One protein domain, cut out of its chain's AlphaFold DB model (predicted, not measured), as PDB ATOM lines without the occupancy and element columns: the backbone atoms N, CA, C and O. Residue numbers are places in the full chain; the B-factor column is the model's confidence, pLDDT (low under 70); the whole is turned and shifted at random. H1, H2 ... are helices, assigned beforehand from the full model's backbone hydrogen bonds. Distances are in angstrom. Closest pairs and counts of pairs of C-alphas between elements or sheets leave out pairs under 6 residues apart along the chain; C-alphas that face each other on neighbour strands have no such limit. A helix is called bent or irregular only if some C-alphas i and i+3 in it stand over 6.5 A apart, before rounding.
ATOM      1  N   ASN A 830     -16.376  36.688  51.747       48.09
ATOM      2  CA  ASN A 830     -17.807  36.372  51.818       48.09
ATOM      3  C   ASN A 830     -18.134  35.133  50.964       48.09
ATOM      4  O   ASN A 830     -18.728  35.187  49.886       48.09
ATOM      5  N   CYS A 831     -17.727  33.957  51.440       48.53
ATOM      6  CA  CYS A 831     -18.294  32.714  50.942       48.53
ATOM      7  C   CYS A 831     -19.653  32.508  51.617       48.53
ATOM      8  O   CYS A 831     -19.735  32.458  52.839       48.53
ATOM      9  N   THR A 832     -20.716  32.319  50.836       41.00
ATOM     10  CA  THR A 832     -22.060  31.998  51.371       41.00
ATOM     11  C   THR A 832     -22.101  30.666  52.130       41.00
ATOM     12  O   THR A 832     -23.043  30.393  52.866       41.00
ATOM     13  N   ALA A 833     -21.060  29.835  52.003       34.53
ATOM     14  CA  ALA A 833     -20.864  28.669  52.859       34.53
ATOM     15  C   ALA A 833     -20.297  29.028  54.248       34.53
ATOM     16  O   ALA A 833     -20.512  28.269  55.184       34.53
ATOM     17  N   HIS A 834     -19.613  30.167  54.402       36.69
ATOM     18  CA  HIS A 834     -18.861  30.547  55.604       36.69
ATOM     19  C   HIS A 834     -19.748  30.963  56.786       36.69
ATOM     20  O   HIS A 834     -19.355  30.748  57.927       36.69
ATOM     21  N   GLU A 835     -20.967  31.463  56.544       31.94
ATOM     22  CA  GLU A 835     -21.941  31.704  57.626       31.94
ATOM     23  C   GLU A 835     -22.442  30.400  58.277       31.94
ATOM     24  O   GLU A 835     -23.045  30.440  59.349       31.94
ATOM     25  N   LEU A 836     -22.170  29.230  57.675       30.81
ATOM     26  CA  LEU A 836     -22.645  27.933  58.168       30.81
ATOM     27  C   LEU A 836     -21.553  26.847  58.318       30.81
ATOM     28  O   LEU A 836     -21.741  25.962  59.149       30.81
ATOM     29  N   LEU A 837     -20.428  26.889  57.584       31.98
ATOM     30  CA  LEU A 837     -19.342  25.885  57.563       31.98
ATOM     31  C   LEU A 837     -18.004  26.509  57.084       31.98
ATOM     32  O   LEU A 837     -17.914  27.029  55.972       31.98
ATOM     33  N   ASN A 838     -16.925  26.401  57.868       38.53
ATOM     34  CA  ASN A 838     -15.572  26.741  57.400       38.53
ATOM     35  C   ASN A 838     -15.034  25.609  56.495       38.53
ATOM     36  O   ASN A 838     -15.016  24.456  56.919       38.53
ATOM     37  N   CYS A 839     -14.641  25.904  55.250       39.97
ATOM     38  CA  CYS A 839     -14.358  24.886  54.223       39.97
ATOM     39  C   CYS A 839     -12.885  24.454  54.106       39.97
ATOM     40  O   CYS A 839     -12.600  23.545  53.334       39.97
ATOM     41  N   GLY A 840     -11.956  25.079  54.844       40.81
ATOM     42  CA  GLY A 840     -10.541  24.671  54.898       40.81
ATOM     43  C   GLY A 840      -9.730  24.859  53.604       40.81
ATOM     44  O   GLY A 840      -8.580  24.436  53.540       40.81
ATOM     45  N   HIS A 841     -10.303  25.480  52.573       55.06
ATOM     46  CA  HIS A 841      -9.625  25.787  51.314       55.06
ATOM     47  C   HIS A 841      -8.757  27.056  51.417       55.06
ATOM     48  O   HIS A 841      -9.092  27.969  52.169       55.06
ATOM     49  N   THR A 842      -7.668  27.133  50.636       59.62
ATOM     50  CA  THR A 842      -6.875  28.373  50.488       59.62
ATOM     51  C   THR A 842      -7.656  29.441  49.719       59.62
ATOM     52  O   THR A 842      -8.609  29.138  48.995       59.62
ATOM     53  N   GLU A 843      -7.233  30.698  49.823       65.19
ATOM     54  CA  GLU A 843      -7.897  31.846  49.200       65.19
ATOM     55  C   GLU A 843      -8.039  31.675  47.673       65.19
ATOM     56  O   GLU A 843      -9.105  31.946  47.123       65.19
ATOM     57  N   LEU A 844      -7.034  31.109  46.986       69.75
ATOM     58  CA  LEU A 844      -7.107  30.797  45.546       69.75
ATOM     59  C   LEU A 844      -8.205  29.781  45.203       69.75
ATOM     60  O   LEU A 844      -8.917  29.939  44.209       69.75
ATOM     61  N   HIS A 845      -8.369  28.748  46.031       70.56
ATOM     62  CA  HIS A 845      -9.442  27.773  45.854       70.56
ATOM     63  C   HIS A 845     -10.811  28.422  46.071       70.56
ATOM     64  O   HIS A 845     -11.744  28.164  45.305       70.56
ATOM     65  N   CYS A 846     -10.924  29.323  47.047       69.56
ATOM     66  CA  CYS A 846     -12.137  30.101  47.271       69.56
ATOM     67  C   CYS A 846     -12.455  31.028  46.090       69.56
ATOM     68  O   CYS A 846     -13.599  31.057  45.648       69.56
ATOM     69  N   PHE A 847     -11.467  31.692  45.493       78.06
ATOM     70  CA  PHE A 847     -11.674  32.549  44.318       78.06
ATOM     71  C   PHE A 847     -12.173  31.783  43.082       78.06
ATOM     72  O   PHE A 847     -12.911  32.330  42.265       78.06
ATOM     73  N   SER A 848     -11.828  30.497  42.973       75.19
ATOM     74  CA  SER A 848     -12.336  29.597  41.928       75.19
ATOM     75  C   SER A 848     -13.700  28.950  42.246       75.19
ATOM     76  O   SER A 848     -14.250  28.208  41.423       75.19
ATOM     77  N   CYS A 849     -14.261  29.207  43.433       72.06
ATOM     78  CA  CYS A 849     -15.479  28.568  43.923       72.06
ATOM     79  C   CYS A 849     -16.755  29.292  43.467       72.06
ATOM     80  O   CYS A 849     -16.916  30.506  43.610       72.06
ATOM     81  N   ASP A 850     -17.746  28.518  43.026       69.44
ATOM     82  CA  ASP A 850     -19.028  29.053  42.554       69.44
ATOM     83  C   ASP A 850     -19.922  29.582  43.699       69.44
ATOM     84  O   ASP A 850     -20.938  30.233  43.454       69.44
ATOM     85  N   LYS A 851     -19.529  29.371  44.962       63.00
ATOM     86  CA  LYS A 851     -20.219  29.894  46.160       63.00
ATOM     87  C   LYS A 851     -19.529  31.106  46.792       63.00
ATOM     88  O   LYS A 851     -20.014  31.639  47.793       63.00
ATOM     89  N   TYR A 852     -18.383  31.506  46.251       69.31
ATOM     90  CA  TYR A 852     -17.662  32.696  46.678       69.31
ATOM     91  C   TYR A 852     -18.303  33.942  46.074       69.31
ATOM     92  O   TYR A 852     -18.454  33.998  44.855       69.31
ATOM     93  N   ASN A 853     -18.697  34.913  46.899       68.81
ATOM     94  CA  ASN A 853     -19.343  36.133  46.427       68.81
ATOM     95  C   ASN A 853     -18.655  37.365  47.039       68.81
ATOM     96  O   ASN A 853     -19.026  37.776  48.137       68.81
ATOM     97  N   PRO A 854     -17.618  37.915  46.382       72.81
ATOM     98  CA  PRO A 854     -16.905  39.075  46.896       72.81
ATOM     99  C   PRO A 854     -17.762  40.338  46.777       72.81
ATOM    100  O   PRO A 854     -18.526  40.493  45.824       72.81
ATOM    101  N   ASP A 855     -17.590  41.269  47.715       72.19
ATOM    102  CA  ASP A 855     -18.215  42.587  47.615       72.19
ATOM    103  C   ASP A 855     -17.657  43.325  46.387       72.19
ATOM    104  O   ASP A 855     -16.446  43.344  46.141       72.19
ATOM    105  N   THR A 856     -18.535  43.964  45.612       67.44
ATOM    106  CA  THR A 856     -18.180  44.608  44.333       67.44
ATOM    107  C   THR A 856     -17.151  45.732  44.480       67.44
ATOM    108  O   THR A 856     -16.420  46.027  43.537       67.44
ATOM    109  N   THR A 857     -17.037  46.326  45.670       70.69
ATOM    110  CA  THR A 857     -16.071  47.384  46.005       70.69
ATOM    111  C   THR A 857     -14.660  46.867  46.306       70.69
ATOM    112  O   THR A 857     -13.734  47.666  46.400       70.69
ATOM    113  N   MET A 858     -14.466  45.547  46.409       76.12
ATOM    114  CA  MET A 858     -13.213  44.913  46.852       76.12
ATOM    115  C   MET A 858     -12.330  44.438  45.687       76.12
ATOM    116  O   MET A 858     -11.523  43.517  45.838       76.12
ATOM    117  N   LEU A 859     -12.494  45.014  44.494       81.81
ATOM    118  CA  LEU A 859     -11.753  44.602  43.298       81.81
ATOM    119  C   LEU A 859     -10.230  44.729  43.491       81.81
ATOM    120  O   LEU A 859      -9.481  43.816  43.145       81.81
ATOM    121  N   GLU A 860      -9.775  45.839  44.073       80.50
ATOM    122  CA  GLU A 860      -8.350  46.109  44.314       80.50
ATOM    123  C   GLU A 860      -7.741  45.185  45.370       80.50
ATOM    124  O   GLU A 860      -6.611  44.715  45.227       80.50
ATOM    125  N   ASP A 861      -8.521  44.856  46.393       80.31
ATOM    126  CA  ASP A 861      -8.152  43.923  47.451       80.31
ATOM    127  C   ASP A 861      -7.885  42.514  46.883       80.31
ATOM    128  O   ASP A 861      -6.881  41.870  47.197       80.31
ATOM    129  N   HIS A 862      -8.718  42.067  45.942       84.12
ATOM    130  CA  HIS A 862      -8.537  40.785  45.260       84.12
ATOM    131  C   HIS A 862      -7.388  40.793  44.245       84.12
ATOM    132  O   HIS A 862      -6.680  39.791  44.116       84.12
ATOM    133  N   LYS A 863      -7.152  41.914  43.547       86.75
ATOM    134  CA  LYS A 863      -5.963  42.081  42.689       86.75
ATOM    135  C   LYS A 863      -4.673  41.961  43.502       86.75
ATOM    136  O   LYS A 863      -3.748  41.278  43.063       86.75
ATOM    137  N   ALA A 864      -4.628  42.571  44.687       84.19
ATOM    138  CA  ALA A 864      -3.480  42.504  45.586       84.19
ATOM    139  C   ALA A 864      -3.205  41.074  46.077       84.19
ATOM    140  O   ALA A 864      -2.051  40.648  46.108       84.19
ATOM    141  N   GLU A 865      -4.243  40.304  46.405       83.75
ATOM    142  CA  GLU A 865      -4.068  38.925  46.868       83.75
ATOM    143  C   GLU A 865      -3.632  37.981  45.734       83.75
ATOM    144  O   GLU A 865      -2.669  37.228  45.892       83.75
ATOM    145  N   ILE A 866      -4.242  38.090  44.546       87.31
ATOM    146  CA  ILE A 866      -3.796  37.366  43.341       87.31
ATOM    147  C   ILE A 866      -2.329  37.691  43.015       87.31
ATOM    148  O   ILE A 866      -1.538  36.788  42.727       87.31
ATOM    149  N   PHE A 867      -1.938  38.962  43.119       86.94
ATOM    150  CA  PHE A 867      -0.556  39.401  42.926       86.94
ATOM    151  C   PHE A 867       0.425  38.724  43.899       86.94
ATOM    152  O   PHE A 867       1.503  38.298  43.481       86.94
ATOM    153  N   ARG A 868       0.065  38.548  45.177       83.88
ATOM    154  CA  ARG A 868       0.934  37.875  46.164       83.88
ATOM    155  C   ARG A 868       1.203  36.420  45.795       83.88
ATOM    156  O   ARG A 868       2.342  35.965  45.908       83.88
ATOM    157  N   PHE A 869       0.192  35.715  45.292       82.31
ATOM    158  CA  PHE A 869       0.359  34.349  44.796       82.31
ATOM    159  C   PHE A 869       1.219  34.282  43.525       82.31
ATOM    160  O   PHE A 869       2.022  33.358  43.382       82.31
ATOM    161  N   MET A 870       1.138  35.279  42.637       87.12
ATOM    162  CA  MET A 870       2.047  35.382  41.484       87.12
ATOM    163  C   MET A 870       3.501  35.611  41.920       87.12
ATOM    164  O   MET A 870       4.409  34.949  41.416       87.12
ATOM    165  N   VAL A 871       3.741  36.486  42.906       83.56
ATOM    166  CA  VAL A 871       5.078  36.694  43.493       83.56
ATOM    167  C   VAL A 871       5.607  35.398  44.127       83.56
ATOM    168  O   VAL A 871       6.777  35.054  43.943       83.56
ATOM    169  N   LEU A 872       4.751  34.632  44.814       79.44
ATOM    170  CA  LEU A 872       5.103  33.330  45.392       79.44
ATOM    171  C   LEU A 872       5.502  32.298  44.322       79.44
ATOM    172  O   LEU A 872       6.508  31.598  44.484       79.44
ATOM    173  N   ALA A 873       4.762  32.226  43.211       80.69
ATOM    174  CA  ALA A 873       5.101  31.361  42.080       80.69
ATOM    175  C   ALA A 873       6.456  31.754  41.462       80.69
ATOM    176  O   ALA A 873       7.311  30.895  41.240       80.69
ATOM    177  N   MET A 874       6.720  33.054  41.281       77.44
ATOM    178  CA  MET A 874       8.011  33.536  40.768       77.44
ATOM    179  C   MET A 874       9.187  33.224  41.695       77.44
ATOM    180  O   MET A 874      10.262  32.844  41.225       77.44
ATOM    181  N   ARG A 875       9.001  33.365  43.009       74.81
ATOM    182  CA  ARG A 875      10.022  32.989  43.998       74.81
ATOM    183  C   ARG A 875      10.316  31.501  43.961       74.81
ATOM    184  O   ARG A 875      11.483  31.121  43.973       74.81
ATOM    185  N   SER A 876       9.276  30.681  43.842       70.81
ATOM    186  CA  SER A 876       9.419  29.234  43.668       70.81
ATOM    187  C   SER A 876      10.237  28.925  42.406       70.81
ATOM    188  O   SER A 876      11.232  28.206  42.479       70.81
ATOM    189  N   ARG A 877       9.947  29.596  41.286       73.88
ATOM    190  CA  ARG A 877      10.714  29.463  40.036       73.88
ATOM    191  C   ARG A 877      12.193  29.834  40.168       73.88
ATOM    192  O   ARG A 877      13.055  29.214  39.542       73.88
ATOM    193  N   LEU A 878      12.519  30.856  40.959       71.00
ATOM    194  CA  LEU A 878      13.906  31.268  41.212       71.00
ATOM    195  C   LEU A 878      14.615  30.324  42.185       71.00
ATOM    196  O   LEU A 878      15.750  29.924  41.922       71.00
ATOM    197  N   ALA A 879      13.931  29.892  43.248       67.19
ATOM    198  CA  ALA A 879      14.433  28.882  44.172       67.19
ATOM    199  C   ALA A 879      14.763  27.578  43.427       67.19
ATOM    200  O   ALA A 879      15.828  27.006  43.645       67.19
ATOM    201  N   LYS A 880      13.931  27.163  42.461       69.50
ATOM    202  CA  LYS A 880      14.211  26.026  41.566       69.50
ATOM    203  C   LYS A 880      15.556  26.170  40.838       69.50
ATOM    204  O   LYS A 880      16.304  25.202  40.751       69.50
ATOM    205  N   LYS A 881      15.902  27.367  40.349       69.06
ATOM    206  CA  LYS A 881      17.182  27.615  39.653       69.06
ATOM    207  C   LYS A 881      18.398  27.561  40.586       69.06
ATOM    208  O   LYS A 881      19.476  27.183  40.140       69.06
ATOM    209  N   GLN A 882      18.232  27.929  41.857       63.22
ATOM    210  CA  GLN A 882      19.322  27.988  42.842       63.22
ATOM    211  C   GLN A 882      19.605  26.641  43.528       63.22
ATOM    212  O   GLN A 882      20.724  26.396  43.977       63.22
ATOM    213  N   ARG A 883      18.616  25.745  43.611       64.12
ATOM    214  CA  ARG A 883      18.778  24.421  44.236       64.12
ATOM    215  C   ARG A 883      19.629  23.526  43.337       64.12
ATOM    216  O   ARG A 883      19.401  23.491  42.134       64.12
ATOM    217  N   ARG A 884      20.618  22.805  43.876       47.69
ATOM    218  CA  ARG A 884      21.444  21.844  43.103       47.69
ATOM    219  C   ARG A 884      20.829  20.438  43.044       47.69
ATOM    220  O   ARG A 884      21.077  19.721  42.082       47.69
ATOM    221  N   ASN A 885      19.998  20.074  44.022       52.81
ATOM    222  CA  ASN A 885      19.382  18.752  44.148       52.81
ATOM    223  C   ASN A 885      18.171  18.589  43.202       52.81
ATOM    224  O   ASN A 885      17.245  19.401  43.225       52.81
ATOM    225  N   VAL A 886      18.174  17.528  42.385       46.53
ATOM    226  CA  VAL A 886      17.134  17.216  41.383       46.53
ATOM    227  C   VAL A 886      15.753  17.012  42.020       46.53
ATOM    228  O   VAL A 886      14.761  17.512  41.495       46.53
ATOM    229  N   ILE A 887      15.687  16.363  43.184       37.84
ATOM    230  CA  ILE A 887      14.430  16.072  43.893       37.84
ATOM    231  C   ILE A 887      13.847  17.354  44.501       37.84
ATOM    232  O   ILE A 887      12.641  17.591  44.444       37.84
ATOM    233  N   GLU A 888      14.701  18.229  45.040       43.50
ATOM    234  CA  GLU A 888      14.272  19.539  45.542       43.50
ATOM    235  C   GLU A 888      13.795  20.447  44.403       43.50
ATOM    236  O   GLU A 888      12.789  21.140  44.558       43.50
ATOM    237  N   ARG A 889      14.460  20.411  43.238       51.66
ATOM    238  CA  ARG A 889      14.005  21.124  42.032       51.66
ATOM    239  C   ARG A 889      12.625  20.653  41.581       51.66
ATOM    240  O   ARG A 889      11.767  21.501  41.355       51.66
ATOM    241  N   GLN A 890      12.405  19.340  41.505       47.38
ATOM    242  CA  GLN A 890      11.114  18.755  41.121       47.38
ATOM    243  C   GLN A 890      10.008  19.069  42.139       47.38
ATOM    244  O   GLN A 890       8.876  19.363  41.764       47.38
ATOM    245  N   ALA A 891      10.321  19.082  43.438       47.09
ATOM    246  CA  ALA A 891       9.355  19.449  44.472       47.09
ATOM    247  C   ALA A 891       8.952  20.933  44.410       47.09
ATOM    248  O   ALA A 891       7.798  21.269  44.679       47.09
ATOM    249  N   VAL A 892       9.888  21.825  44.073       54.09
ATOM    250  CA  VAL A 892       9.603  23.254  43.872       54.09
ATOM    251  C   VAL A 892       8.849  23.489  42.556       54.09
ATOM    252  O   VAL A 892       7.943  24.317  42.527       54.09
ATOM    253  N   GLU A 893       9.154  22.721  41.509       53.06
ATOM    254  CA  GLU A 893       8.454  22.731  40.214       53.06
ATOM    255  C   GLU A 893       6.985  22.321  40.343       53.06
ATOM    256  O   GLU A 893       6.113  23.086  39.946       53.06
ATOM    257  N   LEU A 894       6.692  21.205  41.017       50.78
ATOM    258  CA  LEU A 894       5.313  20.765  41.270       50.78
ATOM    259  C   LEU A 894       4.501  21.795  42.075       50.78
ATOM    260  O   LEU A 894       3.292  21.934  41.887       50.78
ATOM    261  N   ARG A 895       5.153  22.534  42.983       58.38
ATOM    262  CA  ARG A 895       4.513  23.617  43.750       58.38
ATOM    263  C   ARG A 895       4.251  24.848  42.883       58.38
ATOM    264  O   ARG A 895       3.166  25.415  42.973       58.38
ATOM    265  N   GLU A 896       5.215  25.248  42.056       70.38
ATOM    266  CA  GLU A 896       5.061  26.342  41.088       70.38
ATOM    267  C   GLU A 896       3.906  26.047  40.121       70.38
ATOM    268  O   GLU A 896       2.989  26.860  39.992       70.38
ATOM    269  N   GLU A 897       3.904  24.860  39.512       71.38
ATOM    270  CA  GLU A 897       2.869  24.410  38.577       71.38
ATOM    271  C   GLU A 897       1.488  24.369  39.231       71.38
ATOM    272  O   GLU A 897       0.514  24.848  38.647       71.38
ATOM    273  N   SER A 898       1.395  23.876  40.472       65.12
ATOM    274  CA  SER A 898       0.130  23.842  41.209       65.12
ATOM    275  C   SER A 898      -0.420  25.243  41.496       65.12
ATOM    276  O   SER A 898      -1.631  25.443  41.407       65.12
ATOM    277  N   VAL A 899       0.427  26.216  41.848       71.75
ATOM    278  CA  VAL A 899      -0.022  27.597  42.112       71.75
ATOM    279  C   VAL A 899      -0.438  28.287  40.812       71.75
ATOM    280  O   VAL A 899      -1.472  28.955  40.788       71.75
ATOM    281  N   ILE A 900       0.311  28.097  39.721       80.38
ATOM    282  CA  ILE A 900      -0.027  28.663  38.404       80.38
ATOM    283  C   ILE A 900      -1.350  28.084  37.888       80.38
ATOM    284  O   ILE A 900      -2.225  28.847  37.485       80.38
ATOM    285  N   ALA A 901      -1.547  26.767  37.982       78.06
ATOM    286  CA  ALA A 901      -2.794  26.127  37.567       78.06
ATOM    287  C   ALA A 901      -4.010  26.656  38.352       78.06
ATOM    288  O   ALA A 901      -5.079  26.870  37.778       78.06
ATOM    289  N   LEU A 902      -3.850  26.914  39.655       74.75
ATOM    290  CA  LEU A 902      -4.911  27.499  40.478       74.75
ATOM    291  C   LEU A 902      -5.169  28.969  40.147       74.75
ATOM    292  O   LEU A 902      -6.326  29.380  40.109       74.75
ATOM    293  N   LEU A 903      -4.130  29.754  39.857       83.12
ATOM    294  CA  LEU A 903      -4.277  31.131  39.374       83.12
ATOM    295  C   LEU A 903      -5.035  31.178  38.042       83.12
ATOM    296  O   LEU A 903      -5.934  32.003  37.873       83.12
ATOM    297  N   ASP A 904      -4.724  30.264  37.124       84.06
ATOM    298  CA  ASP A 904      -5.378  30.169  35.817       84.06
ATOM    299  C   ASP A 904      -6.865  29.810  35.924       84.06
ATOM    300  O   ASP A 904      -7.665  30.266  35.108       84.06
ATOM    301  N   GLN A 905      -7.254  29.057  36.956       82.69
ATOM    302  CA  GLN A 905      -8.655  28.746  37.253       82.69
ATOM    303  C   GLN A 905      -9.363  29.865  38.030       82.69
ATOM    304  O   GLN A 905     -10.534  30.158  37.774       82.69
ATOM    305  N   ALA A 906      -8.677  30.491  38.987       83.88
ATOM    306  CA  ALA A 906      -9.247  31.493  39.880       83.88
ATOM    307  C   ALA A 906      -9.498  32.834  39.177       83.88
ATOM    308  O   ALA A 906     -10.560  33.423  39.362       83.88
ATOM    309  N   ILE A 907      -8.562  33.314  38.351       87.69
ATOM    310  CA  ILE A 907      -8.622  34.652  37.734       87.69
ATOM    311  C   ILE A 907      -9.863  34.833  36.836       87.69
ATOM    312  O   ILE A 907     -10.588  35.811  37.040       87.69
ATOM    313  N   PRO A 908     -10.182  33.924  35.890       84.38
ATOM    314  CA  PRO A 908     -11.354  34.084  35.029       84.38
ATOM    315  C   PRO A 908     -12.666  34.002  35.811       84.38
ATOM    316  O   PRO A 908     -13.589  34.771  35.552       84.38
ATOM    317  N   LYS A 909     -12.745  33.103  36.800       83.94
ATOM    318  CA  LYS A 909     -13.946  32.933  37.626       83.94
ATOM    319  C   LYS A 909     -14.180  34.116  38.559       83.94
ATOM    320  O   LYS A 909     -15.305  34.592  38.660       83.94
ATOM    321  N   LEU A 910     -13.134  34.601  39.220       85.81
ATOM    322  CA  LEU A 910     -13.228  35.719  40.149       85.81
ATOM    323  C   LEU A 910     -13.562  37.014  39.405       85.81
ATOM    324  O   LEU A 910     -14.574  37.649  39.686       85.81
ATOM    325  N   PHE A 911     -12.751  37.399  38.423       86.81
ATOM    326  CA  PHE A 911     -12.917  38.695  37.769       86.81
ATOM    327  C   PHE A 911     -14.016  38.702  36.702       86.81
ATOM    328  O   PHE A 911     -14.677  39.725  36.534       86.81
ATOM    329  N   GLY A 912     -14.258  37.575  36.028       81.81
ATOM    330  CA  GLY A 912     -15.331  37.447  35.041       81.81
ATOM    331  C   GLY A 912     -16.695  37.270  35.689       81.81
ATOM    332  O   GLY A 912     -17.577  38.101  35.501       81.81
ATOM    333  N   ASN A 913     -16.866  36.227  36.508       79.81
ATOM    334  CA  ASN A 913     -18.193  35.895  37.035       79.81
ATOM    335  C   ASN A 913     -18.617  36.780  38.216       79.81
ATOM    336  O   ASN A 913     -19.812  36.849  38.497       79.81
ATOM    337  N   ARG A 914     -17.679  37.408  38.947       80.19
ATOM    338  CA  ARG A 914     -18.003  38.187  40.163       80.19
ATOM    339  C   ARG A 914     -17.834  39.688  40.012       80.19
ATOM    340  O   ARG A 914     -18.659  40.429  40.527       80.19
ATOM    341  N   PHE A 915     -16.803  40.128  39.295       82.06
ATOM    342  CA  PHE A 915     -16.579  41.552  39.018       82.06
ATOM    343  C   PHE A 915     -17.025  41.979  37.609       82.06
ATOM    344  O   PHE A 915     -16.892  43.148  37.263       82.06
ATOM    345  N   GLY A 916     -17.566  41.057  36.802       81.25
ATOM    346  CA  GLY A 916     -18.165  41.366  35.501       81.25
ATOM    347  C   GLY A 916     -17.179  41.861  34.439       81.25
ATOM    348  O   GLY A 916     -17.595  42.514  33.484       81.25
ATOM    349  N   LEU A 917     -15.876  41.597  34.590       86.31
ATOM    350  CA  LEU A 917     -14.872  42.036  33.620       86.31
ATOM    351  C   LEU A 917     -14.939  41.185  32.345       86.31
ATOM    352  O   LEU A 917     -15.121  39.969  32.396       86.31
ATOM    353  N   SER A 918     -14.745  41.812  31.182       86.50
ATOM    354  CA  SER A 918     -14.708  41.084  29.910       86.50
ATOM    355  C   SER A 918     -13.457  40.190  29.815       86.50
ATOM    356  O   SER A 918     -12.419  40.525  30.394       86.50
ATOM    357  N   PRO A 919     -13.484  39.085  29.045       85.00
ATOM    358  CA  PRO A 919     -12.316  38.214  28.861       85.00
ATOM    359  C   PRO A 919     -11.059  38.950  28.368       85.00
ATOM    360  O   PRO A 919      -9.946  38.630  28.785       85.00
ATOM    361  N   VAL A 920     -11.233  39.976  27.524       85.56
ATOM    362  CA  VAL A 920     -10.141  40.834  27.035       85.56
ATOM    363  C   VAL A 920      -9.518  41.621  28.191       85.56
ATOM    364  O   VAL A 920      -8.297  41.623  28.354       85.56
ATOM    365  N   THR A 921     -10.350  42.223  29.046       82.69
ATOM    366  CA  THR A 921      -9.902  42.966  30.232       82.69
ATOM    367  C   THR A 921      -9.247  42.050  31.265       82.69
ATOM    368  O   THR A 921      -8.243  42.428  31.862       82.69
ATOM    369  N   ILE A 922      -9.752  40.826  31.450       87.44
ATOM    370  CA  ILE A 922      -9.166  39.831  32.364       87.44
ATOM    371  C   ILE A 922      -7.770  39.413  31.898       87.44
ATOM    372  O   ILE A 922      -6.850  39.341  32.712       87.44
ATOM    373  N   ASN A 923      -7.586  39.168  30.598       83.44
ATOM    374  CA  ASN A 923      -6.276  38.819  30.049       83.44
ATOM    375  C   ASN A 923      -5.280  39.979  30.168       83.44
ATOM    376  O   ASN A 923      -4.126  39.751  30.543       83.44
ATOM    377  N   LYS A 924      -5.732  41.220  29.930       85.94
ATOM    378  CA  LYS A 924      -4.923  42.427  30.158       85.94
ATOM    379  C   LYS A 924      -4.509  42.547  31.630       85.94
ATOM    380  O   LYS A 924      -3.319  42.645  31.915       85.94
ATOM    381  N   LEU A 925      -5.462  42.416  32.557       84.62
ATOM    382  CA  LEU A 925      -5.227  42.456  34.005       84.62
ATOM    383  C   LEU A 925      -4.252  41.363  34.462       84.62
ATOM    384  O   LEU A 925      -3.329  41.626  35.228       84.62
ATOM    385  N   LYS A 926      -4.427  40.127  33.983       87.00
ATOM    386  CA  LYS A 926      -3.516  39.014  34.280       87.00
ATOM    387  C   LYS A 926      -2.089  39.342  33.832       87.00
ATOM    388  O   LYS A 926      -1.150  39.095  34.588       87.00
ATOM    389  N   GLY A 927      -1.929  39.918  32.639       85.56
ATOM    390  CA  GLY A 927      -0.638  40.389  32.131       85.56
ATOM    391  C   GLY A 927      -0.021  41.494  32.997       85.56
ATOM    392  O   GLY A 927       1.151  41.399  33.361       85.56
ATOM    393  N   GLU A 928      -0.815  42.493  33.387       85.19
ATOM    394  CA  GLU A 928      -0.394  43.604  34.256       85.19
ATOM    395  C   GLU A 928       0.055  43.125  35.646       85.19
ATOM    396  O   GLU A 928       1.090  43.570  36.151       85.19
ATOM    397  N   LEU A 929      -0.671  42.184  36.257       87.88
ATOM    398  CA  LEU A 929      -0.323  41.629  37.570       87.88
ATOM    399  C   LEU A 929       0.958  40.783  37.514       87.88
ATOM    400  O   LEU A 929       1.802  40.909  38.400       87.88
ATOM    401  N   TRP A 930       1.165  39.992  36.454       88.06
ATOM    402  CA  TRP A 930       2.422  39.258  36.251       88.06
ATOM    403  C   TRP A 930       3.611  40.190  35.983       88.06
ATOM    404  O   TRP A 930       4.700  39.967  36.520       88.06
ATOM    405  N   ALA A 931       3.419  41.249  35.191       84.31
ATOM    406  CA  ALA A 931       4.441  42.271  34.965       84.31
ATOM    407  C   ALA A 931       4.804  42.991  36.273       84.31
ATOM    408  O   ALA A 931       5.985  43.155  36.590       84.31
ATOM    409  N   SER A 932       3.792  43.322  37.079       83.44
ATOM    410  CA  SER A 932       3.965  43.917  38.404       83.44
ATOM    411  C   SER A 932       4.706  42.973  39.348       83.44
ATOM    412  O   SER A 932       5.617  43.409  40.046       83.44
ATOM    413  N   ALA A 933       4.374  41.677  39.361       84.81
ATOM    414  CA  ALA A 933       5.050  40.686  40.200       84.81
ATOM    415  C   ALA A 933       6.530  40.543  39.811       84.81
ATOM    416  O   ALA A 933       7.408  40.510  40.677       84.81
ATOM    417  N   LYS A 934       6.825  40.542  38.504       83.75
ATOM    418  CA  LYS A 934       8.196  40.515  37.978       83.75
ATOM    419  C   LYS A 934       8.992  41.747  38.395       83.75
ATOM    420  O   LYS A 934      10.173  41.625  38.714       83.75
ATOM    421  N   GLN A 935       8.363  42.916  38.401       79.94
ATOM    422  CA  GLN A 935       9.022  44.149  38.802       79.94
ATOM    423  C   GLN A 935       9.195  44.263  40.321       79.94
ATOM    424  O   GLN A 935      10.271  44.639  40.772       79.94
ATOM    425  N   PHE A 936       8.208  43.833  41.108       80.81
ATOM    426  CA  PHE A 936       8.330  43.724  42.564       80.81
ATOM    427  C   PHE A 936       9.519  42.840  42.969       80.81
ATOM    428  O   PHE A 936      10.298  43.199  43.849       80.81
ATOM    429  N   MET A 937       9.709  41.720  42.267       75.94
ATOM    430  CA  MET A 937      10.860  40.826  42.444       75.94
ATOM    431  C   MET A 937      12.208  41.441  42.033       75.94
ATOM    432  O   MET A 937      13.248  40.916  42.417       75.94
ATOM    433  N   LYS A 938      12.202  42.519  41.240       76.94
ATOM    434  CA  LYS A 938      13.401  43.277  40.857       76.94
ATOM    435  C   LYS A 938      13.714  44.391  41.864       76.94
ATOM    436  O   LYS A 938      14.882  44.677  42.087       76.94
ATOM    437  N   GLU A 939      12.685  45.011  42.448       74.75
ATOM    438  CA  GLU A 939      12.800  46.140  43.388       74.75
ATOM    439  C   GLU A 939      13.102  45.709  44.832       74.75
ATOM    440  O   GLU A 939      13.738  46.454  45.571       74.75
ATOM    441  N   ARG A 940      12.676  44.507  45.249       67.56
ATOM    442  CA  ARG A 940      13.035  43.928  46.551       67.56
ATOM    443  C   ARG A 940      13.994  42.765  46.343       67.56
ATOM    444  O   ARG A 940      13.605  41.756  45.761       67.56
ATOM    445  N   GLU A 941      15.238  42.930  46.790       56.62
ATOM    446  CA  GLU A 941      16.319  41.953  46.614       56.62
ATOM    447  C   GLU A 941      15.903  40.511  46.968       56.62
ATOM    448  O   GLU A 941      15.072  40.263  47.846       56.62
ATOM    449  N   LEU A 942      16.535  39.556  46.274       52.34
ATOM    450  CA  LEU A 942      16.205  38.127  46.140       52.34
ATOM    451  C   LEU A 942      16.059  37.302  47.443       52.34
ATOM    452  O   LEU A 942      15.741  36.117  47.352       52.34
ATOM    453  N   GLY A 943      16.257  37.893  48.627       50.91
ATOM    454  CA  GLY A 943      16.199  37.226  49.935       50.91
ATOM    455  C   GLY A 943      15.130  37.730  50.918       50.91
ATOM    456  O   GLY A 943      15.041  37.183  52.012       50.91
ATOM    457  N   GLY A 944      14.330  38.749  50.577       56.09
ATOM    458  CA  GLY A 944      13.339  39.319  51.507       56.09
ATOM    459  C   GLY A 944      12.067  38.475  51.697       56.09
ATOM    460  O   GLY A 944      11.677  37.711  50.812       56.09
ATOM    461  N   ASP A 945      11.362  38.658  52.819       56.59
ATOM    462  CA  ASP A 945      10.083  37.989  53.126       56.59
ATOM    463  C   ASP A 945       9.000  38.223  52.053       56.59
ATOM    464  O   ASP A 945       9.088  39.144  51.230       56.59
ATOM    465  N   ALA A 946       7.999  37.336  51.989       62.12
ATOM    466  CA  ALA A 946       6.885  37.471  51.045       62.12
ATOM    467  C   ALA A 946       6.077  38.743  51.360       62.12
ATOM    468  O   ALA A 946       5.893  39.049  52.539       62.12
ATOM    469  N   PRO A 947       5.578  39.483  50.347       71.25
ATOM    470  CA  PRO A 947       4.822  40.699  50.613       71.25
ATOM    471  C   PRO A 947       3.611  40.384  51.485       71.25
ATOM    472  O   PRO A 947       2.831  39.466  51.196       71.25
ATOM    473  N   THR A 948       3.433  41.164  52.549       74.69
ATOM    474  CA  THR A 948       2.179  41.146  53.305       74.69
ATOM    475  C   THR A 948       1.047  41.696  52.440       74.69
ATOM    476  O   THR A 948       1.281  42.371  51.435       74.69
ATOM    477  N   TYR A 949      -0.196  41.425  52.835       74.88
ATOM    478  CA  TYR A 949      -1.374  41.928  52.132       74.88
ATOM    479  C   TYR A 949      -1.321  43.447  51.924       74.88
ATOM    480  O   TYR A 949      -1.466  43.943  50.810       74.88
ATOM    481  N   THR A 950      -1.029  44.188  52.993       77.62
ATOM    482  CA  THR A 950      -0.959  45.652  52.981       77.62
ATOM    483  C   THR A 950       0.152  46.164  52.067       77.62
ATOM    484  O   THR A 950      -0.057  47.140  51.352       77.62
ATOM    485  N   GLN A 951       1.308  45.492  52.040       78.50
ATOM    486  CA  GLN A 951       2.416  45.842  51.146       78.50
ATOM    487  C   GLN A 951       2.056  45.594  49.678       78.50
ATOM    488  O   GLN A 951       2.335  46.436  48.831       78.50
ATOM    489  N   ALA A 952       1.400  44.469  49.381       81.62
ATOM    490  CA  ALA A 952       0.909  44.169  48.040       81.62
ATOM    491  C   ALA A 952      -0.154  45.176  47.582       81.62
ATOM    492  O   ALA A 952      -0.076  45.690  46.471       81.62
ATOM    493  N   LEU A 953      -1.107  45.512  48.452       81.75
ATOM    494  CA  LEU A 953      -2.162  46.474  48.153       81.75
ATOM    495  C   LEU A 953      -1.601  47.884  47.923       81.75
ATOM    496  O   LEU A 953      -2.005  48.551  46.974       81.75
ATOM    497  N   GLN A 954      -0.645  48.331  48.744       82.38
ATOM    498  CA  GLN A 954       0.053  49.603  48.531       82.38
ATOM    499  C   GLN A 954       0.825  49.611  47.207       82.38
ATOM    500  O   GLN A 954       0.754  50.596  46.476       82.38
ATOM    501  N   PHE A 955       1.500  48.508  46.869       82.00
ATOM    502  CA  PHE A 955       2.258  48.380  45.626       82.00
ATOM    503  C   PHE A 955       1.361  48.433  44.381       82.00
ATOM    504  O   PHE A 955       1.650  49.169  43.437       82.00
ATOM    505  N   ILE A 956       0.237  47.706  44.398       82.00
ATOM    506  CA  ILE A 956      -0.765  47.745  43.323       82.00
ATOM    507  C   ILE A 956      -1.391  49.146  43.203       82.00
ATOM    508  O   ILE A 956      -1.527  49.661  42.093       82.00
ATOM    509  N   ARG A 957      -1.707  49.808  44.326       79.88
ATOM    510  CA  ARG A 957      -2.312  51.155  44.330       79.88
ATOM    511  C   ARG A 957      -1.365  52.252  43.838       79.88
ATOM    512  O   ARG A 957      -1.784  53.088  43.050       79.88
ATOM    513  N   GLN A 958      -0.094  52.250  44.246       74.00
ATOM    514  CA  GLN A 958       0.895  53.245  43.792       74.00
ATOM    515  C   GLN A 958       1.102  53.211  42.267       74.00
ATOM    516  O   GLN A 958       1.338  54.240  41.638       74.00
ATOM    517  N   ARG A 959       0.950  52.032  41.656       64.50
ATOM    518  CA  ARG A 959       1.065  51.820  40.206       64.50
ATOM    519  C   ARG A 959      -0.138  52.305  39.415       64.50
ATOM    520  O   ARG A 959       0.051  52.824  38.324       64.50
ATOM    521  N   GLN A 960      -1.343  52.182  39.968       57.72
ATOM    522  CA  GLN A 960      -2.553  52.731  39.346       57.72
ATOM    523  C   GLN A 960      -2.575  54.265  39.324       57.72
ATOM    524  O   GLN A 960      -3.308  54.840  38.534       57.72
ATOM    525  N   VAL A 961      -1.770  54.921  40.168       43.22
ATOM    526  CA  VAL A 961      -1.624  56.389  40.221       43.22
ATOM    527  C   VAL A 961      -0.484  56.897  39.314       43.22
ATOM    528  O   VAL A 961      -0.383  58.092  39.070       43.22
ATOM    529  N   SER A 962       0.363  56.002  38.788       37.66
ATOM    530  CA  SER A 962       1.545  56.341  37.969       37.66
ATOM    531  C   SER A 962       1.400  55.955  36.486       37.66
ATOM    532  O   SER A 962       2.410  55.879  35.783       37.66
TER     533      SER A 962
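This is residues 830 to 962 of the 963 residues of an uncharacterized protein of Nitrospira sp. ST-bin5 (UniProt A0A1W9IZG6). Two long helices, H2 and H3, lie side by side as a helical hairpin; H4 folds back across one face of it, while the short H1 packs on H3 at the other face. H5 crosses H2 about perpendicularly, on the side of H2 away from H3. The printed part has 133 residues, with five named helices in the order H1, H2, H3, H4, H5 and no named strand, and its class is all helix. It is compact, with a radius of gyration of the C-alphas of 15.7 A, and spans 45 by 38 by 27 A.

Start at Asn 830; residues 830 to 842 hold no named element. Find C-alpha 843 at (-7.897, 31.846, 49.200), where H1, residues 843 to 847, begins. H2 takes residues 859 to 882 and measures 35.2 A from first to last C-alpha. H3, residues 886 to 913, is the longest at 40.2 A, from C-alpha 886 at (17.134, 17.216, 41.383) to C-alpha 913 at (-18.193, 35.895, 37.035). H3 is neither bent nor irregular, but only just: C-alphas 905 and 908 are 6.4 A apart. H4, residues 919 to 939, measures 30.1 A. H5, residues 949 to 960, measures 16.8 A and ends with C-alpha 960 at (-2.553, 52.731, 39.346).

H2 and H3 are the hubs, touching three helices each. They form a hairpin at a shallow tilt of 17 degrees, opposite ways; their closest C-alphas, of Lys 880 and Arg 889, are 4.9 A apart. Look at residues 902 to 910 of H3, which alone touch H1; the closest C-alphas are those of Phe 847 and Ala 906, at 5.2 A. H1 is close to H2 but not clearly touching, with C-alphas 844 and 866 nearest at 7.7 A. Residues 863 to 874 of H2 touch residues 929 to 937 of H4 at a steep tilt of 53 degrees, the same way; C-alphas 871 and 933 come closest, at 5.2 A. H3 and H4 are also a hairpin, at a steep tilt of 41 degrees, opposite ways, with Phe 911 and Ile 922 closest at 6.7 A between C-alphas. H5 touches residues 860 to 868 of H2, about perpendicular at 75 degrees; the closest C-alphas, of Ala 864 and Leu 953, are 4.9 A apart. H5 is apart from H1 and H3. The packing of the helices is mostly crossed: of the four touching pairs among H2, H3, H4 and H5, one, H2 and H3, is at a shallow tilt. Every O i to N i+4 pair is within hydrogen-bond range in H1, H2, H4 and H5, and 22 of 24 in H3.

The C-alphas of Leu 836 and Arg 884 are the two farthest apart, at 47.0 A. The printed part has no cut. The link from H1 to H2, 11 residues, is long. The mean pLDDT of the printed part is 70.4; look for values under 70 at, among others, residues 830 to 844, 879 to 895 and 940 to 946.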